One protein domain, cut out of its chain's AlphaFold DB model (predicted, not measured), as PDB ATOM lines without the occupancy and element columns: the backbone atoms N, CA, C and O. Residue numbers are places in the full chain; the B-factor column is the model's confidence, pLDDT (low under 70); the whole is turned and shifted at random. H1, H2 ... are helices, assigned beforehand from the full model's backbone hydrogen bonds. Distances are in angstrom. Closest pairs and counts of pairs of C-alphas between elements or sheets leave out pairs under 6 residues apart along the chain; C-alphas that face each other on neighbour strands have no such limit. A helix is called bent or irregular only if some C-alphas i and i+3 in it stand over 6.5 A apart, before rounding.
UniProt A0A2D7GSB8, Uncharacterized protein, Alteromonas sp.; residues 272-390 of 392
ATOM      1  N   LEU A 272     -16.186 -31.347 -21.577       95.25
ATOM      2  CA  LEU A 272     -17.575 -30.982 -21.336       95.25
ATOM      3  C   LEU A 272     -18.382 -32.180 -20.814       95.25
ATOM      4  O   LEU A 272     -19.167 -32.023 -19.885       95.25
ATOM      5  N   THR A 273     -18.196 -33.373 -21.393       95.06
ATOM      6  CA  THR A 273     -18.922 -34.582 -20.970       95.06
ATOM      7  C   THR A 273     -18.514 -35.018 -19.568       95.06
ATOM      8  O   THR A 273     -19.383 -35.312 -18.754       95.06
ATOM      9  N   GLU A 274     -17.215 -35.024 -19.276       95.75
ATOM     10  CA  GLU A 274     -16.690 -35.444 -17.975       95.75
ATOM     11  C   GLU A 274     -17.060 -34.450 -16.869       95.75
ATOM     12  O   GLU A 274     -17.512 -34.853 -15.801       95.75
ATOM     13  N   MET A 275     -16.940 -33.150 -17.151       95.50
ATOM     14  CA  MET A 275     -17.339 -32.089 -16.229       95.50
ATOM     15  C   MET A 275     -18.843 -32.132 -15.947       95.50
ATOM     16  O   MET A 275     -19.246 -32.090 -14.790       95.50
ATOM     17  N   GLN A 276     -19.679 -32.281 -16.984       96.19
ATOM     18  CA  GLN A 276     -21.122 -32.447 -16.803       96.19
ATOM     19  C   GLN A 276     -21.433 -33.681 -15.950       96.19
ATOM     20  O   GLN A 276     -22.217 -33.565 -15.018       96.19
ATOM     21  N   SER A 277     -20.845 -34.842 -16.257       95.19
ATOM     22  CA  SER A 277     -21.138 -36.086 -15.534       95.19
ATOM     23  C   SER A 277     -20.797 -35.964 -14.054       95.19
ATOM     24  O   SER A 277     -21.657 -36.208 -13.220       95.19
ATOM     25  N   GLN A 278     -19.583 -35.513 -13.727       95.12
ATOM     26  CA  GLN A 278     -19.140 -35.420 -12.334       95.12
ATOM     27  C   GLN A 278     -19.955 -34.407 -11.525       95.12
ATOM     28  O   GLN A 278     -20.271 -34.670 -10.372       95.12
ATOM     29  N   ILE A 279     -20.330 -33.270 -12.125       95.44
ATOM     30  CA  ILE A 279     -21.175 -32.275 -11.450       95.44
ATOM     31  C   ILE A 279     -22.614 -32.786 -11.298       95.44
ATOM     32  O   ILE A 279     -23.255 -32.489 -10.298       95.44
ATOM     33  N   VAL A 280     -23.145 -33.541 -12.269       96.12
ATOM     34  CA  VAL A 280     -24.464 -34.178 -12.123       96.12
ATOM     35  C   VAL A 280     -24.444 -35.195 -10.988       96.12
ATOM     36  O   VAL A 280     -25.382 -35.199 -10.200       96.12
ATOM     37  N   ASP A 281     -23.398 -36.014 -10.891       94.75
ATOM     38  CA  ASP A 281     -23.266 -37.013  -9.828       94.75
ATOM     39  C   ASP A 281     -23.189 -36.342  -8.444       94.75
ATOM     40  O   ASP A 281     -23.896 -36.749  -7.525       94.75
ATOM     41  N   ASP A 282     -22.403 -35.268  -8.310       94.81
ATOM     42  CA  ASP A 282     -22.307 -34.477  -7.075       94.81
ATOM     43  C   ASP A 282     -23.642 -33.803  -6.716       94.81
ATOM     44  O   ASP A 282     -24.167 -33.976  -5.617       94.81
ATOM     45  N   ALA A 283     -24.264 -33.113  -7.677       95.69
ATOM     46  CA  ALA A 283     -25.543 -32.442  -7.468       95.69
ATOM     47  C   ALA A 283     -26.683 -33.418  -7.144       95.69
ATOM     48  O   ALA A 283     -27.555 -33.083  -6.345       95.69
ATOM     49  N   LEU A 284     -26.682 -34.613  -7.743       95.31
ATOM     50  CA  LEU A 284     -27.639 -35.674  -7.437       95.31
ATOM     51  C   LEU A 284     -27.443 -36.187  -6.009       95.31
ATOM     52  O   LEU A 284     -28.422 -36.329  -5.282       95.31
ATOM     53  N   CYS A 285     -26.195 -36.417  -5.589       94.50
ATOM     54  CA  CYS A 285     -25.890 -36.768  -4.206       94.50
ATOM     55  C   CYS A 285     -26.379 -35.684  -3.240       94.50
ATOM     56  O   CYS A 285     -27.051 -36.015  -2.270       94.50
ATOM     57  N   CYS A 286     -26.117 -34.399  -3.504       93.94
ATOM     58  CA  CYS A 286     -26.637 -33.313  -2.670       93.94
ATOM     59  C   CYS A 286     -28.169 -33.335  -2.595       93.94
ATOM     60  O   CYS A 286     -28.715 -33.327  -1.495       93.94
ATOM     61  N   ALA A 287     -28.841 -33.417  -3.748       94.81
ATOM     62  CA  ALA A 287     -30.296 -33.385  -3.858       94.81
ATOM     63  C   ALA A 287     -30.976 -34.495  -3.044       94.81
ATOM     64  O   ALA A 287     -31.873 -34.216  -2.257       94.81
ATOM     65  N   LEU A 288     -30.495 -35.736  -3.178       93.88
ATOM     66  CA  LEU A 288     -31.063 -36.894  -2.480       93.88
ATOM     67  C   LEU A 288     -30.847 -36.854  -0.958       93.88
ATOM     68  O   LEU A 288     -31.569 -37.525  -0.237       93.88
ATOM     69  N   HIS A 289     -29.894 -36.059  -0.468       93.81
ATOM     70  CA  HIS A 289     -29.664 -35.847   0.967       93.81
ATOM     71  C   HIS A 289     -30.248 -34.511   1.468       93.81
ATOM     72  O   HIS A 289     -29.774 -33.987   2.477       93.81
ATOM     73  N   GLY A 290     -31.176 -33.898   0.721       91.88
ATOM     74  CA  GLY A 290     -31.825 -32.637   1.102       91.88
ATOM     75  C   GLY A 290     -30.918 -31.403   1.049       91.88
ATOM     76  O   GLY A 290     -31.263 -30.339   1.560       91.88
ATOM     77  N   ASN A 291     -29.746 -31.507   0.419       93.56
ATOM     78  CA  ASN A 291     -28.779 -30.418   0.332       93.56
ATOM     79  C   ASN A 291     -28.915 -29.619  -0.977       93.56
ATOM     80  O   ASN A 291     -29.184 -30.143  -2.063       93.56
ATOM     81  N   GLY A 292     -28.661 -28.314  -0.881       91.94
ATOM     82  CA  GLY A 292     -28.542 -27.425  -2.036       91.94
ATOM     83  C   GLY A 292     -27.245 -27.655  -2.821       91.94
ATOM     84  O   GLY A 292     -26.204 -27.927  -2.228       91.94
ATOM     85  N   HIS A 293     -27.278 -27.472  -4.145       94.69
ATOM     86  CA  HIS A 293     -26.077 -27.451  -4.988       94.69
ATOM     87  C   HIS A 293     -25.983 -26.137  -5.783       94.69
ATOM     88  O   HIS A 293     -26.942 -25.707  -6.413       94.69
ATOM     89  N   SER A 294     -24.807 -25.502  -5.820       92.62
ATOM     90  CA  SER A 294     -24.624 -24.136  -6.360       92.62
ATOM     91  C   SER A 294     -24.992 -23.950  -7.842       92.62
ATOM     92  O   SER A 294     -25.256 -22.834  -8.281       92.62
ATOM     93  N   ARG A 295     -24.998 -25.032  -8.628       91.44
ATOM     94  CA  ARG A 295     -25.286 -25.017 -10.077       91.44
ATOM     95  C   ARG A 295     -26.705 -25.457 -10.448       91.44
ATOM     96  O   ARG A 295     -26.993 -25.593 -11.637       91.44
ATOM     97  N   VAL A 296     -27.551 -25.749  -9.464       91.69
ATOM     98  CA  VAL A 296     -28.873 -26.352  -9.670       91.69
ATOM     99  C   VAL A 296     -29.873 -25.666  -8.748       91.69
ATOM    100  O   VAL A 296     -29.636 -25.570  -7.549       91.69
ATOM    101  N   SER A 297     -30.991 -25.191  -9.291       89.62
ATOM    102  CA  SER A 297     -32.103 -24.708  -8.470       89.62
ATOM    103  C   SER A 297     -32.968 -25.875  -7.996       89.62
ATOM    104  O   SER A 297     -33.060 -26.904  -8.668       89.62
ATOM    105  N   ASP A 298     -33.612 -25.695  -6.844       84.88
ATOM    106  CA  ASP A 298     -34.640 -26.598  -6.309       84.88
ATOM    107  C   ASP A 298     -34.173 -28.045  -6.061       84.88
ATOM    108  O   ASP A 298     -34.986 -28.969  -6.003       84.88
ATOM    109  N   SER A 299     -32.866 -28.267  -5.872       83.25
ATOM    110  CA  SER A 299     -32.309 -29.609  -5.646       83.25
ATOM    111  C   SER A 299     -32.807 -30.258  -4.352       83.25
ATOM    112  O   SER A 299     -32.961 -31.471  -4.319       83.25
ATOM    113  N   ALA A 300     -33.111 -29.466  -3.319       80.56
ATOM    114  CA  ALA A 300     -33.568 -29.968  -2.021       80.56
ATOM    115  C   ALA A 300     -34.959 -30.631  -2.070       80.56
ATOM    116  O   ALA A 300     -35.254 -31.458  -1.225       80.56
ATOM    117  N   SER A 301     -35.778 -30.342  -3.091       84.88
ATOM    118  CA  SER A 301     -37.112 -30.954  -3.266       84.88
ATOM    119  C   SER A 301     -37.091 -32.459  -3.592       84.88
ATOM    120  O   SER A 301     -38.138 -33.060  -3.817       84.88
ATOM    121  N   TRP A 302     -35.899 -33.055  -3.664       90.44
ATOM    122  CA  TRP A 302     -35.673 -34.460  -3.997       90.44
ATOM    123  C   TRP A 302     -35.077 -35.256  -2.826       90.44
ATOM    124  O   TRP A 302     -34.534 -36.333  -3.074       90.44
ATOM    125  N   ASP A 303     -35.146 -34.740  -1.593       93.50
ATOM    126  CA  ASP A 303     -34.655 -35.433  -0.395       93.50
ATOM    127  C   ASP A 303     -35.300 -36.819  -0.270       93.50
ATOM    128  O   ASP A 303     -36.522 -36.958  -0.202       93.50
ATOM    129  N   GLU A 304     -34.467 -37.857  -0.231       92.62
ATOM    130  CA  GLU A 304     -34.892 -39.243  -0.075       92.62
ATOM    131  C   GLU A 304     -35.748 -39.441   1.181       92.62
ATOM    132  O   GLU A 304     -36.754 -40.144   1.134       92.62
ATOM    133  N   THR A 305     -35.390 -38.794   2.288       92.50
ATOM    134  CA  THR A 305     -36.096 -38.944   3.565       92.50
ATOM    135  C   THR A 305     -37.500 -38.355   3.488       92.50
ATOM    136  O   THR A 305     -38.448 -38.960   3.989       92.50
ATOM    137  N   GLU A 306     -37.646 -37.202   2.832       92.56
ATOM    138  CA  GLU A 306     -38.947 -36.559   2.634       92.56
ATOM    139  C   GLU A 306     -39.815 -37.370   1.668       92.56
ATOM    140  O   GLU A 306     -40.969 -37.659   1.975       92.56
ATOM    141  N   VAL A 307     -39.247 -37.817   0.542       92.69
ATOM    142  CA  VAL A 307     -39.974 -38.612  -0.456       92.69
ATOM    143  C   VAL A 307     -40.439 -39.954   0.106       92.69
ATOM    144  O   VAL A 307     -41.542 -40.398  -0.199       92.69
ATOM    145  N   LEU A 308     -39.614 -40.625   0.911       93.00
ATOM    146  CA  LEU A 308     -39.999 -41.894   1.529       93.00
ATOM    147  C   LEU A 308     -41.010 -41.696   2.667       93.00
ATOM    148  O   LEU A 308     -41.892 -42.537   2.852       93.00
ATOM    149  N   GLY A 309     -40.891 -40.590   3.407       93.69
ATOM    150  CA  GLY A 309     -41.807 -40.226   4.486       93.69
ATOM    151  C   GLY A 309     -43.198 -39.813   3.997       93.69
ATOM    152  O   GLY A 309     -44.180 -40.118   4.671       93.69
ATOM    153  N   ASP A 310     -43.289 -39.177   2.827       95.75
ATOM    154  CA  ASP A 310     -44.536 -38.710   2.210       95.75
ATOM    155  C   ASP A 310     -44.532 -38.938   0.685       95.75
ATOM    156  O   ASP A 310     -44.388 -38.021  -0.133       95.75
ATOM    157  N   LEU A 311     -44.685 -40.203   0.284       96.00
ATOM    158  CA  LEU A 311     -44.664 -40.585  -1.126       96.00
ATOM    159  C   LEU A 311     -45.899 -40.066  -1.873       96.00
ATOM    160  O   LEU A 311     -45.793 -39.716  -3.051       96.00
ATOM    161  N   ILE A 312     -47.055 -39.986  -1.205       95.81
ATOM    162  CA  ILE A 312     -48.265 -39.389  -1.786       95.81
ATOM    163  C   ILE A 312     -48.047 -37.910  -2.088       95.81
ATOM    164  O   ILE A 312     -48.252 -37.507  -3.234       95.81
ATOM    165  N   GLY A 313     -47.566 -37.119  -1.123       94.56
ATOM    166  CA  GLY A 313     -47.289 -35.700  -1.341       94.56
ATOM    167  C   GLY A 313     -46.298 -35.476  -2.487       94.56
ATOM    168  O   GLY A 313     -46.491 -34.596  -3.333       94.56
ATOM    169  N   PHE A 314     -45.283 -36.340  -2.596       94.00
ATOM    170  CA  PHE A 314     -44.346 -36.317  -3.716       94.00
ATOM    171  C   PHE A 314     -45.014 -36.627  -5.067       94.00
ATOM    172  O   PHE A 314     -44.740 -35.944  -6.058       94.00
ATOM    173  N   ILE A 315     -45.896 -37.629  -5.136       94.88
ATOM    174  CA  ILE A 315     -46.644 -37.981  -6.354       94.88
ATOM    175  C   ILE A 315     -47.610 -36.864  -6.758       94.88
ATOM    176  O   ILE A 315     -47.709 -36.560  -7.950       94.88
ATOM    177  N   ASP A 316     -48.268 -36.220  -5.798       94.00
ATOM    178  CA  ASP A 316     -49.200 -35.116  -6.040       94.00
ATOM    179  C   ASP A 316     -48.505 -33.877  -6.616       94.00
ATOM    180  O   ASP A 316     -49.069 -33.167  -7.455       94.00
ATOM    181  N   ALA A 317     -47.242 -33.649  -6.249       92.19
ATOM    182  CA  ALA A 317     -46.415 -32.602  -6.840       92.19
ATOM    183  C   ALA A 317     -46.000 -32.902  -8.298       92.19
ATOM    184  O   ALA A 317     -45.549 -32.010  -9.028       92.19
ATOM    185  N   MET A 318     -46.144 -34.146  -8.771       93.62
ATOM    186  CA  MET A 318     -45.768 -34.526 -10.131       93.62
ATOM    187  C   MET A 318     -46.842 -34.197 -11.166       93.62
ATOM    188  O   MET A 318     -48.045 -34.347 -10.972       93.62
ATOM    189  N   ASN A 319     -46.404 -33.905 -12.394       95.19
ATOM    190  CA  ASN A 319     -47.332 -33.900 -13.520       95.19
ATOM    191  C   ASN A 319     -47.789 -35.328 -13.887       95.19
ATOM    192  O   ASN A 319     -47.054 -36.311 -13.756       95.19
ATOM    193  N   LYS A 320     -48.977 -35.419 -14.492       96.31
ATOM    194  CA  LYS A 320     -49.618 -36.671 -14.936       96.31
ATOM    195  C   LYS A 320     -48.714 -37.616 -15.735       96.31
ATOM    196  O   LYS A 320     -48.851 -38.834 -15.641       96.31
ATOM    197  N   ASN A 321     -47.816 -37.087 -16.567       96.50
ATOM    198  CA  ASN A 321     -46.927 -37.923 -17.375       96.50
ATOM    199  C   ASN A 321     -45.797 -38.531 -16.543       96.50
ATOM    200  O   ASN A 321     -45.375 -39.646 -16.842       96.50
ATOM    201  N   THR A 322     -45.315 -37.832 -15.519       95.62
ATOM    202  CA  THR A 322     -44.339 -38.374 -14.571       95.62
ATOM    203  C   THR A 322     -44.981 -39.446 -13.690       95.62
ATOM    204  O   THR A 322     -44.427 -40.537 -13.623       95.62
ATOM    205  N   VAL A 323     -46.201 -39.237 -13.176       97.19
ATOM    206  CA  VAL A 323     -46.935 -40.275 -12.412       97.19
ATOM    207  C   VAL A 323     -47.168 -41.538 -13.249       97.19
ATOM    208  O   VAL A 323     -47.011 -42.658 -12.776       97.19
ATOM    209  N   ARG A 324     -47.478 -41.402 -14.545       97.50
ATOM    210  CA  ARG A 324     -47.574 -42.564 -15.450       97.50
ATOM    211  C   ARG A 324     -46.252 -43.316 -15.603       97.50
ATOM    212  O   ARG A 324     -46.273 -44.539 -15.701       97.50
ATOM    213  N   ARG A 325     -45.116 -42.607 -15.659       96.88
ATOM    214  CA  ARG A 325     -43.789 -43.248 -15.688       96.88
ATOM    215  C   ARG A 325     -43.476 -43.928 -14.360       96.88
ATOM    216  O   ARG A 325     -42.923 -45.020 -14.398       96.88
ATOM    217  N   PHE A 326     -43.845 -43.305 -13.242       97.62
ATOM    218  CA  PHE A 326     -43.726 -43.879 -11.904       97.62
ATOM    219  C   PHE A 326     -44.494 -45.200 -11.828       97.62
ATOM    220  O   PHE A 326     -43.892 -46.247 -11.620       97.62
ATOM    221  N   ALA A 327     -45.789 -45.176 -12.152       97.44
ATOM    222  CA  ALA A 327     -46.633 -46.367 -12.154       97.44
ATOM    223  C   ALA A 327     -46.046 -47.493 -13.025       97.44
ATOM    224  O   ALA A 327     -45.921 -48.630 -12.579       97.44
ATOM    225  N   LEU A 328     -45.600 -47.160 -14.244       96.75
ATOM    226  CA  LEU A 328     -44.964 -48.124 -15.143       96.75
ATOM    227  C   LEU A 328     -43.665 -48.708 -14.562       96.75
ATOM    228  O   LEU A 328     -43.416 -49.900 -14.719       96.75
ATOM    229  N   ALA A 329     -42.834 -47.885 -13.918       95.94
ATOM    230  CA  ALA A 329     -41.577 -48.323 -13.316       95.94
ATOM    231  C   ALA A 329     -41.788 -49.266 -12.119       95.94
ATOM    232  O   ALA A 329     -40.920 -50.096 -11.861       95.94
ATOM    233  N   LEU A 330     -42.937 -49.164 -11.446       97.00
ATOM    234  CA  LEU A 330     -43.336 -50.002 -10.313       97.00
ATOM    235  C   LEU A 330     -44.383 -51.065 -10.681       97.00
ATOM    236  O   LEU A 330     -45.086 -51.575  -9.810       97.00
ATOM    237  N   SER A 331     -44.496 -51.411 -11.967       96.12
ATOM    238  CA  SER A 331     -45.381 -52.477 -12.464       96.12
ATOM    239  C   SER A 331     -46.853 -52.332 -12.036       96.12
ATOM    240  O   SER A 331     -47.557 -53.322 -11.836       96.12
ATOM    241  N   THR A 332     -47.335 -51.094 -11.925       96.81
ATOM    242  CA  THR A 332     -48.719 -50.753 -11.575       96.81
ATOM    243  C   THR A 332     -49.325 -49.791 -12.603       96.81
ATOM    244  O   THR A 332     -48.675 -49.356 -13.560       96.81
ATOM    245  N   SER A 333     -50.611 -49.480 -12.465       97.38
ATOM    246  CA  SER A 333     -51.311 -48.532 -13.317       97.38
ATOM    247  C   SER A 333     -51.427 -47.157 -12.665       97.38
ATOM    248  O   SER A 333     -51.525 -47.008 -11.452       97.38
ATOM    249  N   TYR A 334     -51.502 -46.124 -13.507       97.19
ATOM    250  CA  TYR A 334     -51.755 -44.753 -13.057       97.19
ATOM    251  C   TYR A 334     -53.009 -44.641 -12.178       97.19
ATOM    252  O   TYR A 334     -53.009 -43.845 -11.256       97.19
ATOM    253  N   ARG A 335     -54.067 -45.415 -12.476       97.12
ATOM    254  CA  ARG A 335     -55.329 -45.368 -11.722       97.12
ATOM    255  C   ARG A 335     -55.183 -45.920 -10.312       97.12
ATOM    256  O   ARG A 335     -55.775 -45.346  -9.420       97.12
ATOM    257  N   GLU A 336     -54.423 -46.998 -10.157       96.75
ATOM    258  CA  GLU A 336     -54.179 -47.612  -8.850       96.75
ATOM    259  C   GLU A 336     -53.328 -46.698  -7.968       96.75
ATOM    260  O   GLU A 336     -53.645 -46.510  -6.807       96.75
ATOM    261  N   VAL A 337     -52.300 -46.054  -8.539       96.31
ATOM    262  CA  VAL A 337     -51.450 -45.116  -7.785       96.31
ATOM    263  C   VAL A 337     -52.249 -43.928  -7.244       96.31
ATOM    264  O   VAL A 337     -52.053 -43.541  -6.103       96.31
ATOM    265  N   ILE A 338     -53.146 -43.345  -8.048       96.44
ATOM    266  CA  ILE A 338     -53.943 -42.182  -7.617       96.44
ATOM    267  C   ILE A 338     -55.185 -42.554  -6.797       96.44
ATOM    268  O   ILE A 338     -55.903 -41.654  -6.375       96.44
ATOM    269  N   SER A 339     -55.520 -43.845  -6.686       96.31
ATOM    270  CA  SER A 339     -56.682 -44.287  -5.909       96.31
ATOM    271  C   SER A 339     -56.351 -44.578  -4.452       96.31
ATOM    272  O   SER A 339     -57.287 -44.728  -3.681       96.31
ATOM    273  N   CYS A 340     -55.066 -44.680  -4.100       96.12
ATOM    274  CA  CYS A 340     -54.637 -44.835  -2.714       96.12
ATOM    275  C   CYS A 340     -54.967 -43.562  -1.923       96.12
ATOM    276  O   CYS A 340     -54.655 -42.457  -2.373       96.12
ATOM    277  N   GLU A 341     -55.609 -43.722  -0.769       93.50
ATOM    278  CA  GLU A 341     -56.071 -42.615   0.074       93.50
ATOM    279  C   GLU A 341     -54.978 -42.115   1.026       93.50
ATOM    280  O   GLU A 341     -54.969 -40.935   1.385       93.50
ATOM    281  N   ASP A 342     -54.041 -42.989   1.409       96.25
ATOM    282  CA  ASP A 342     -52.933 -42.659   2.301       96.25
ATOM    283  C   ASP A 342     -51.604 -43.353   1.933       96.25
ATOM    284  O   ASP A 342     -51.517 -44.229   1.064       96.25
ATOM    285  N   ASN A 343     -50.528 -42.879   2.568       95.81
ATOM    286  CA  ASN A 343     -49.160 -43.298   2.272       95.81
ATOM    287  C   ASN A 343     -48.931 -44.789   2.576       95.81
ATOM    288  O   ASN A 343     -48.197 -45.452   1.844       95.81
ATOM    289  N   ASP A 344     -49.569 -45.322   3.621       96.75
ATOM    290  CA  ASP A 344     -49.415 -46.718   4.036       96.75
ATOM    291  C   ASP A 344     -50.101 -47.660   3.035       96.75
ATOM    292  O   ASP A 344     -49.526 -48.682   2.648       96.75
ATOM    293  N   GLU A 345     -51.295 -47.294   2.555       97.31
ATOM    294  CA  GLU A 345     -52.004 -48.008   1.491       97.31
ATOM    295  C   GLU A 345     -51.173 -48.038   0.207       97.31
ATOM    296  O   GLU A 345     -50.991 -49.101  -0.397       97.31
ATOM    297  N   LEU A 346     -50.616 -46.888  -0.189       97.38
ATOM    298  CA  LEU A 346     -49.770 -46.801  -1.373       97.38
ATOM    299  C   LEU A 346     -48.534 -47.699  -1.242       97.38
ATOM    300  O   LEU A 346     -48.247 -48.474  -2.156       97.38
ATOM    301  N   TRP A 347     -47.814 -47.633  -0.121       97.75
ATOM    302  CA  TRP A 347     -46.643 -48.483   0.103       97.75
ATOM    303  C   TRP A 347     -46.999 -49.966   0.093       97.75
ATOM    304  O   TRP A 347     -46.309 -50.745  -0.567       97.75
ATOM    305  N   SER A 348     -48.098 -50.354   0.744       97.38
ATOM    306  CA  SER A 348     -48.567 -51.741   0.765       97.38
ATOM    307  C   SER A 348     -48.883 -52.258  -0.642       97.38
ATOM    308  O   SER A 348     -48.405 -53.329  -1.028       97.38
ATOM    309  N   HIS A 349     -49.607 -51.467  -1.441       97.12
ATOM    310  CA  HIS A 349     -49.920 -51.796  -2.834       97.12
ATOM    311  C   HIS A 349     -48.655 -51.921  -3.689       97.12
ATOM    312  O   HIS A 349     -48.493 -52.880  -4.452       97.12
ATOM    313  N   LEU A 350     -47.722 -50.974  -3.562       97.44
ATOM    314  CA  LEU A 350     -46.465 -51.017  -4.304       97.44
ATOM    315  C   LEU A 350     -45.611 -52.226  -3.901       97.44
ATOM    316  O   LEU A 350     -45.009 -52.847  -4.782       97.44
ATOM    317  N   ASP A 351     -45.561 -52.591  -2.621       96.81
ATOM    318  CA  ASP A 351     -44.795 -53.749  -2.152       96.81
ATOM    319  C   ASP A 351     -45.395 -55.070  -2.624       96.81
ATOM    320  O   ASP A 351     -44.649 -55.944  -3.072       96.81
ATOM    321  N   GLU A 352     -46.723 -55.209  -2.616       96.56
ATOM    322  CA  GLU A 352     -47.394 -56.382  -3.180       96.56
ATOM    323  C   GLU A 352     -47.038 -56.548  -4.666       96.56
ATOM    324  O   GLU A 352     -46.640 -57.630  -5.113       96.56
ATOM    325  N   ARG A 353     -47.097 -55.448  -5.427       96.00
ATOM    326  CA  ARG A 353     -46.777 -55.427  -6.861       96.00
ATOM    327  C   ARG A 353     -45.304 -55.688  -7.166       96.00
ATOM    328  O   ARG A 353     -44.999 -56.211  -8.236       96.00
ATOM    329  N   ASN A 354     -44.403 -55.332  -6.253       95.81
ATOM    330  CA  ASN A 354     -42.955 -55.405  -6.453       95.81
ATOM    331  C   ASN A 354     -42.268 -56.433  -5.539       95.81
ATOM    332  O   ASN A 354     -41.056 -56.361  -5.341       95.81
ATOM    333  N   HIS A 355     -43.018 -57.401  -5.004       95.31
ATOM    334  CA  HIS A 355     -42.506 -58.504  -4.183       95.31
ATOM    335  C   HIS A 355     -41.664 -58.050  -2.971       95.31
ATOM    336  O   HIS A 355     -40.645 -58.668  -2.661       95.31
ATOM    337  N   GLY A 356     -42.075 -56.967  -2.304       93.88
ATOM    338  CA  GLY A 356     -41.387 -56.396  -1.138       93.88
ATOM    339  C   GLY A 356     -40.151 -55.547  -1.464       93.88
ATOM    340  O   GLY A 356     -39.337 -55.276  -0.584       93.88
ATOM    341  N   TYR A 357     -39.964 -55.166  -2.733       95.94
ATOM    342  CA  TYR A 357     -38.863 -54.308  -3.178       95.94
ATOM    343  C   TYR A 357     -39.324 -52.900  -3.588       95.94
ATOM    344  O   TYR A 357     -38.583 -52.215  -4.303       95.94
ATOM    345  N   ALA A 358     -40.513 -52.437  -3.172       95.38
ATOM    346  CA  ALA A 358     -41.039 -51.141  -3.614       95.38
ATOM    347  C   ALA A 358     -40.069 -50.003  -3.310       95.38
ATOM    348  O   ALA A 358     -39.769 -49.210  -4.199       95.38
ATOM    349  N   HIS A 359     -39.490 -49.985  -2.106       95.69
ATOM    350  CA  HIS A 359     -38.510 -48.979  -1.696       95.69
ATOM    351  C   HIS A 359     -37.358 -48.837  -2.704       95.69
ATOM    352  O   HIS A 359     -37.001 -47.732  -3.111       95.69
ATOM    353  N   HIS A 360     -36.774 -49.953  -3.152       95.31
ATOM    354  CA  HIS A 360     -35.679 -49.923  -4.122       95.31
ATOM    355  C   HIS A 360     -36.122 -49.323  -5.465       95.31
ATOM    356  O   HIS A 360     -35.389 -48.533  -6.068       95.31
ATOM    357  N   TYR A 361     -37.317 -49.681  -5.938       96.75
ATOM    358  CA  TYR A 361     -37.840 -49.183  -7.209       96.75
ATOM    359  C   TYR A 361     -38.264 -47.716  -7.145       96.75
ATOM    360  O   TYR A 361     -37.949 -46.977  -8.081       96.75
ATOM    361  N   VAL A 362     -38.890 -47.282  -6.045       96.62
ATOM    362  CA  VAL A 362     -39.186 -45.867  -5.779       96.62
ATOM    363  C   VAL A 362     -37.887 -45.073  -5.815       96.62
ATOM    364  O   VAL A 362     -37.764 -44.169  -6.637       96.62
ATOM    365  N   MET A 363     -36.865 -45.468  -5.052       95.50
ATOM    366  CA  MET A 363     -35.600 -44.727  -5.028       95.50
ATOM    367  C   MET A 363     -34.868 -44.736  -6.368       95.50
ATOM    368  O   MET A 363     -34.339 -43.711  -6.802       95.50
ATOM    369  N   SER A 364     -34.896 -45.857  -7.096       96.19
ATOM    370  CA  SER A 364     -34.354 -45.906  -8.457       96.19
ATOM    371  C   SER A 364     -35.084 -44.946  -9.400       96.19
ATOM    372  O   SER A 364     -34.456 -44.348 -10.276       96.19
ATOM    373  N   PHE A 365     -36.403 -44.805  -9.256       96.31
ATOM    374  CA  PHE A 365     -37.199 -43.870 -10.040       96.31
ATOM    375  C   PHE A 365     -36.905 -42.416  -9.656       96.31
ATOM    376  O   PHE A 365     -36.614 -41.615 -10.544       96.31
ATOM    377  N   VAL A 366     -36.916 -42.098  -8.359       95.38
ATOM    378  CA  VAL A 366     -36.637 -40.761  -7.812       95.38
ATOM    379  C   VAL A 366     -35.271 -40.279  -8.279       95.38
ATOM    380  O   VAL A 366     -35.183 -39.226  -8.904       95.38
ATOM    381  N   ALA A 367     -34.219 -41.085  -8.106       94.88
ATOM    382  CA  ALA A 367     -32.873 -40.733  -8.552       94.88
ATOM    383  C   ALA A 367     -32.807 -40.477 -10.070       94.88
ATOM    384  O   ALA A 367     -32.144 -39.543 -10.524       94.88
ATOM    385  N   LYS A 368     -33.526 -41.269 -10.881       95.50
ATOM    386  CA  LYS A 368     -33.586 -41.070 -12.340       95.50
ATOM    387  C   LYS A 368     -34.328 -39.793 -12.721       95.50
ATOM    388  O   LYS A 368     -33.872 -39.086 -13.618       95.50
ATOM    389  N   GLU A 369     -35.469 -39.499 -12.107       94.25
ATOM    390  CA  GLU A 369     -36.229 -38.281 -12.405       94.25
ATOM    391  C   GLU A 369     -35.517 -37.026 -11.882       94.25
ATOM    392  O   GLU A 369     -35.429 -36.041 -12.617       94.25
ATOM    393  N   CYS A 370     -34.886 -37.104 -10.707       94.69
ATOM    394  CA  CYS A 370     -33.997 -36.071 -10.184       94.69
ATOM    395  C   CYS A 370     -32.861 -35.790 -11.180       94.69
ATOM    396  O   CYS A 370     -32.704 -34.665 -11.653       94.69
ATOM    397  N   ALA A 371     -32.145 -36.822 -11.643       94.81
ATOM    398  CA  ALA A 371     -31.091 -36.668 -12.649       94.81
ATOM    399  C   ALA A 371     -31.601 -36.058 -13.972       94.81
ATOM    400  O   ALA A 371     -30.900 -35.257 -14.597       94.81
ATOM    401  N   ARG A 372     -32.828 -36.386 -14.409       93.88
ATOM    402  CA  ARG A 372     -33.459 -35.769 -15.595       93.88
ATOM    403  C   ARG A 372     -33.747 -34.282 -15.401       93.88
ATOM    404  O   ARG A 372     -33.703 -33.544 -16.385       93.88
ATOM    405  N   HIS A 373     -34.042 -33.861 -14.175       93.31
ATOM    406  CA  HIS A 373     -34.262 -32.463 -13.822       93.31
ATOM    407  C   HIS A 373     -32.938 -31.688 -13.684       93.31
ATOM    408  O   HIS A 373     -32.799 -30.588 -14.221       93.31
ATOM    409  N   ILE A 374     -31.941 -32.297 -13.037       95.50
ATOM    410  CA  ILE A 374     -30.628 -31.709 -12.743       95.50
ATOM    411  C   ILE A 374     -29.755 -31.581 -13.997       95.50
ATOM    412  O   ILE A 374     -29.147 -30.536 -14.241       95.50
ATOM    413  N   SER A 375     -29.690 -32.629 -14.823       96.06
ATOM    414  CA  SER A 375     -28.713 -32.723 -15.917       96.06
ATOM    415  C   SER A 375     -28.769 -31.564 -16.925       96.06
ATOM    416  O   SER A 375     -27.709 -31.031 -17.265       96.06
ATOM    417  N   PRO A 376     -29.949 -31.083 -17.377       96.38
ATOM    418  CA  PRO A 376     -30.023 -29.901 -18.234       96.38
ATOM    419  C   PRO A 376     -29.517 -28.616 -17.564       96.38
ATOM    420  O   PRO A 376     -28.878 -27.804 -18.231       96.38
ATOM    421  N   GLN A 377     -29.763 -28.421 -16.265       96.81
ATOM    422  CA  GLN A 377     -29.289 -27.234 -15.542       96.81
ATOM    423  C   GLN A 377     -27.762 -27.231 -15.435       96.81
ATOM    424  O   GLN A 377     -27.108 -26.250 -15.798       96.81
ATOM    425  N   VAL A 378     -27.187 -28.377 -15.053       97.19
ATOM    426  CA  VAL A 378     -25.734 -28.570 -15.018       97.19
ATOM    427  C   VAL A 378     -25.134 -28.360 -16.403       97.19
ATOM    428  O   VAL A 378     -24.154 -27.632 -16.545       97.19
ATOM    429  N   ARG A 379     -25.742 -28.926 -17.451       96.69
ATOM    430  CA  ARG A 379     -25.273 -28.744 -18.828       96.69
ATOM    431  C   ARG A 379     -25.257 -27.272 -19.240       96.69
ATOM    432  O   ARG A 379     -24.261 -26.831 -19.805       96.69
ATOM    433  N   LYS A 380     -26.309 -26.510 -18.926       97.06
ATOM    434  CA  LYS A 380     -26.354 -25.060 -19.167       97.06
ATOM    435  C   LYS A 380     -25.204 -24.347 -18.446       97.06
ATOM    436  O   LYS A 380     -24.504 -23.557 -19.072       97.06
ATOM    437  N   SER A 381     -24.991 -24.645 -17.161       97.31
ATOM    438  CA  SER A 381     -23.915 -24.056 -16.345       97.31
ATOM    439  C   SER A 381     -22.519 -24.366 -16.900       97.31
ATOM    440  O   SER A 381     -21.695 -23.464 -17.029       97.31
ATOM    441  N   VAL A 382     -22.263 -25.620 -17.283       96.88
ATOM    442  CA  VAL A 382     -20.980 -26.046 -17.863       96.88
ATOM    443  C   VAL A 382     -20.737 -25.380 -19.215       96.88
ATOM    444  O   VAL A 382     -19.635 -24.902 -19.468       96.88
ATOM    445  N   VAL A 383     -21.749 -25.311 -20.084       96.88
ATOM    446  CA  VAL A 383     -21.614 -24.624 -21.379       96.88
ATOM    447  C   VAL A 383     -21.332 -23.140 -21.178       96.88
ATOM    448  O   VAL A 383     -20.425 -22.619 -21.814       96.88
ATOM    449  N   HIS A 384     -22.045 -22.482 -20.262       96.75
ATOM    450  CA  HIS A 384     -21.785 -21.091 -19.895       96.75
ATOM    451  C   HIS A 384     -20.329 -20.869 -19.458       96.75
ATOM    452  O   HIS A 384     -19.664 -19.968 -19.963       96.75
ATOM    453  N   GLU A 385     -19.811 -21.705 -18.557       96.25
ATOM    454  CA  GLU A 385     -18.443 -21.579 -18.044       96.25
ATOM    455  C   GLU A 385     -17.391 -21.793 -19.137       96.25
ATOM    456  O   GLU A 385     -16.478 -20.985 -19.294       96.25
ATOM    457  N   LEU A 386     -17.546 -22.841 -19.948       95.38
ATOM    458  CA  LEU A 386     -16.620 -23.119 -21.045       95.38
ATOM    459  C   LEU A 386     -16.680 -22.043 -22.142       95.38
ATOM    460  O   LEU A 386     -15.644 -21.711 -22.718       95.38
ATOM    461  N   ALA A 387     -17.863 -21.498 -22.430       94.25
ATOM    462  CA  ALA A 387     -18.041 -20.428 -23.410       94.25
ATOM    463  C   ALA A 387     -17.458 -19.096 -22.917       94.25
ATOM    464  O   ALA A 387     -16.789 -18.413 -23.686       94.25
ATOM    465  N   SER A 388     -17.633 -18.768 -21.631       93.31
ATOM    466  CA  SER A 388     -17.065 -17.559 -21.005       93.31
ATOM    467  C   SER A 388     -15.534 -17.560 -21.007       93.31
ATOM    468  O   SER A 388     -14.908 -16.507 -21.004       93.31
ATOM    469  N   LEU A 389     -14.925 -18.748 -21.035       91.38
ATOM    470  CA  LEU A 389     -13.479 -18.947 -21.163       91.38
ATOM    471  C   LEU A 389     -13.022 -19.116 -22.624       91.38
ATOM    472  O   LEU A 389     -11.882 -19.506 -22.865       91.38
ATOM    473  N   ASN A 390     -13.919 -18.895 -23.592       88.56
ATOM    474  CA  ASN A 390     -13.691 -19.064 -25.028       88.56
ATOM    475  C   ASN A 390     -13.159 -20.462 -25.432       88.56
ATOM    476  O   ASN A 390     -12.496 -20.625 -26.456       88.56
TER     477      ASN A 390
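This is residues 272 to 390 of the 392 residues of an uncharacterized protein of Alteromonas sp. (UniProt A0A2D7GSB8). A long bent helix, H8, runs along most of a rod; H1 crosses it slantwise near its bend, and short helices gather as a head round its first part. H4, H5, H6 and H7 make that head at one end of the rod, H2 and H3 bridge from the end of H1 to it, and the second arm, H8b, makes much of the other end. The 119 printed residues hold eight named helices, H1 to H8 in order along the chain, and no named strand; the class is all helix, with 89 residues in helices. The whole is only just compact, close to loose, with a radius of gyration of the C-alphas of 16.2 A, and spans 54 by 23 by 22 A.

H1, residues 272 to 288, begins at C-alpha 272 (-17.575, -30.982, -21.336) and is 23.9 A long. H2 is residues 299 to 302, H3 residues 304 to 309 and H4 residues 311 to 316. H5, residues 320 to 329, is 14.2 A long; H6 is residues 334 to 337. H7, residues 343 to 353, is 15.4 A long. H8, residues 358 to 388, was assigned as one helix by its hydrogen bonds but is bent: C-alphas 373 and 376 are 6.6 A apart. Its arm H8a, residues 358 to 373, is 22.3 A long and begins at C-alpha 358 (-41.039, -51.141, -3.614). Its arm H8b, residues 376 to 388, is 18.1 A long and ends at C-alpha 388 (-17.065, -17.559, -21.005). The arms stand at a shallow tilt of 32 degrees, only just short of steep.

H8 is the hub, touching four other helices. H1 touches H8b at a steep tilt of 43 degrees, opposite ways; their closest C-alphas, of Gln 276 and Arg 379, are 5.9 A apart. H8a touches H1 with residues 367 to 371 alone, closest at the C-alphas of Leu 284 and Ala 371, 6.3 A. H1 touches H2 with residues 283 to 288 alone, closest at Ala 287 and Ser 299, C-alphas 4.6 A apart. H3 is close to H8a but not clearly touching, with C-alphas of Glu 304 and Met 363 7.4 A apart. H8a touches H5 with residues 361 to 365 alone, at a steep tilt of 44 degrees, opposite ways; the closest C-alphas, of Phe 326 and Phe 365, are 6.8 A apart. H8a touches H7 with residues 358 to 359 alone, about perpendicular at 76 degrees, closest at the C-alphas of Asp 351 and Ala 358, 4.8 A. H5 touches H6, with C-alphas of Arg 324 and Tyr 334 closest at 5.3 A. H4 and H7 only just touch, with 3 pairs of C-alphas within 8 A, the closest of Ile 312 and Asn 343 at 5.7 A. Every O i to N i+4 pair is within hydrogen-bond range in H1, H3, H4, H5, H7, H8a and H8b; H2 and H6 are too short for such a pair, and their single O i to N i+3 pair is within range in H2 but not in H6.

The farthest C-alphas, of Glu 345 and Asn 390, are 54.9 A apart. The printed part has no cut and no long link. Mean pLDDT of the printed part is 94.8, and no printed residue is under 70.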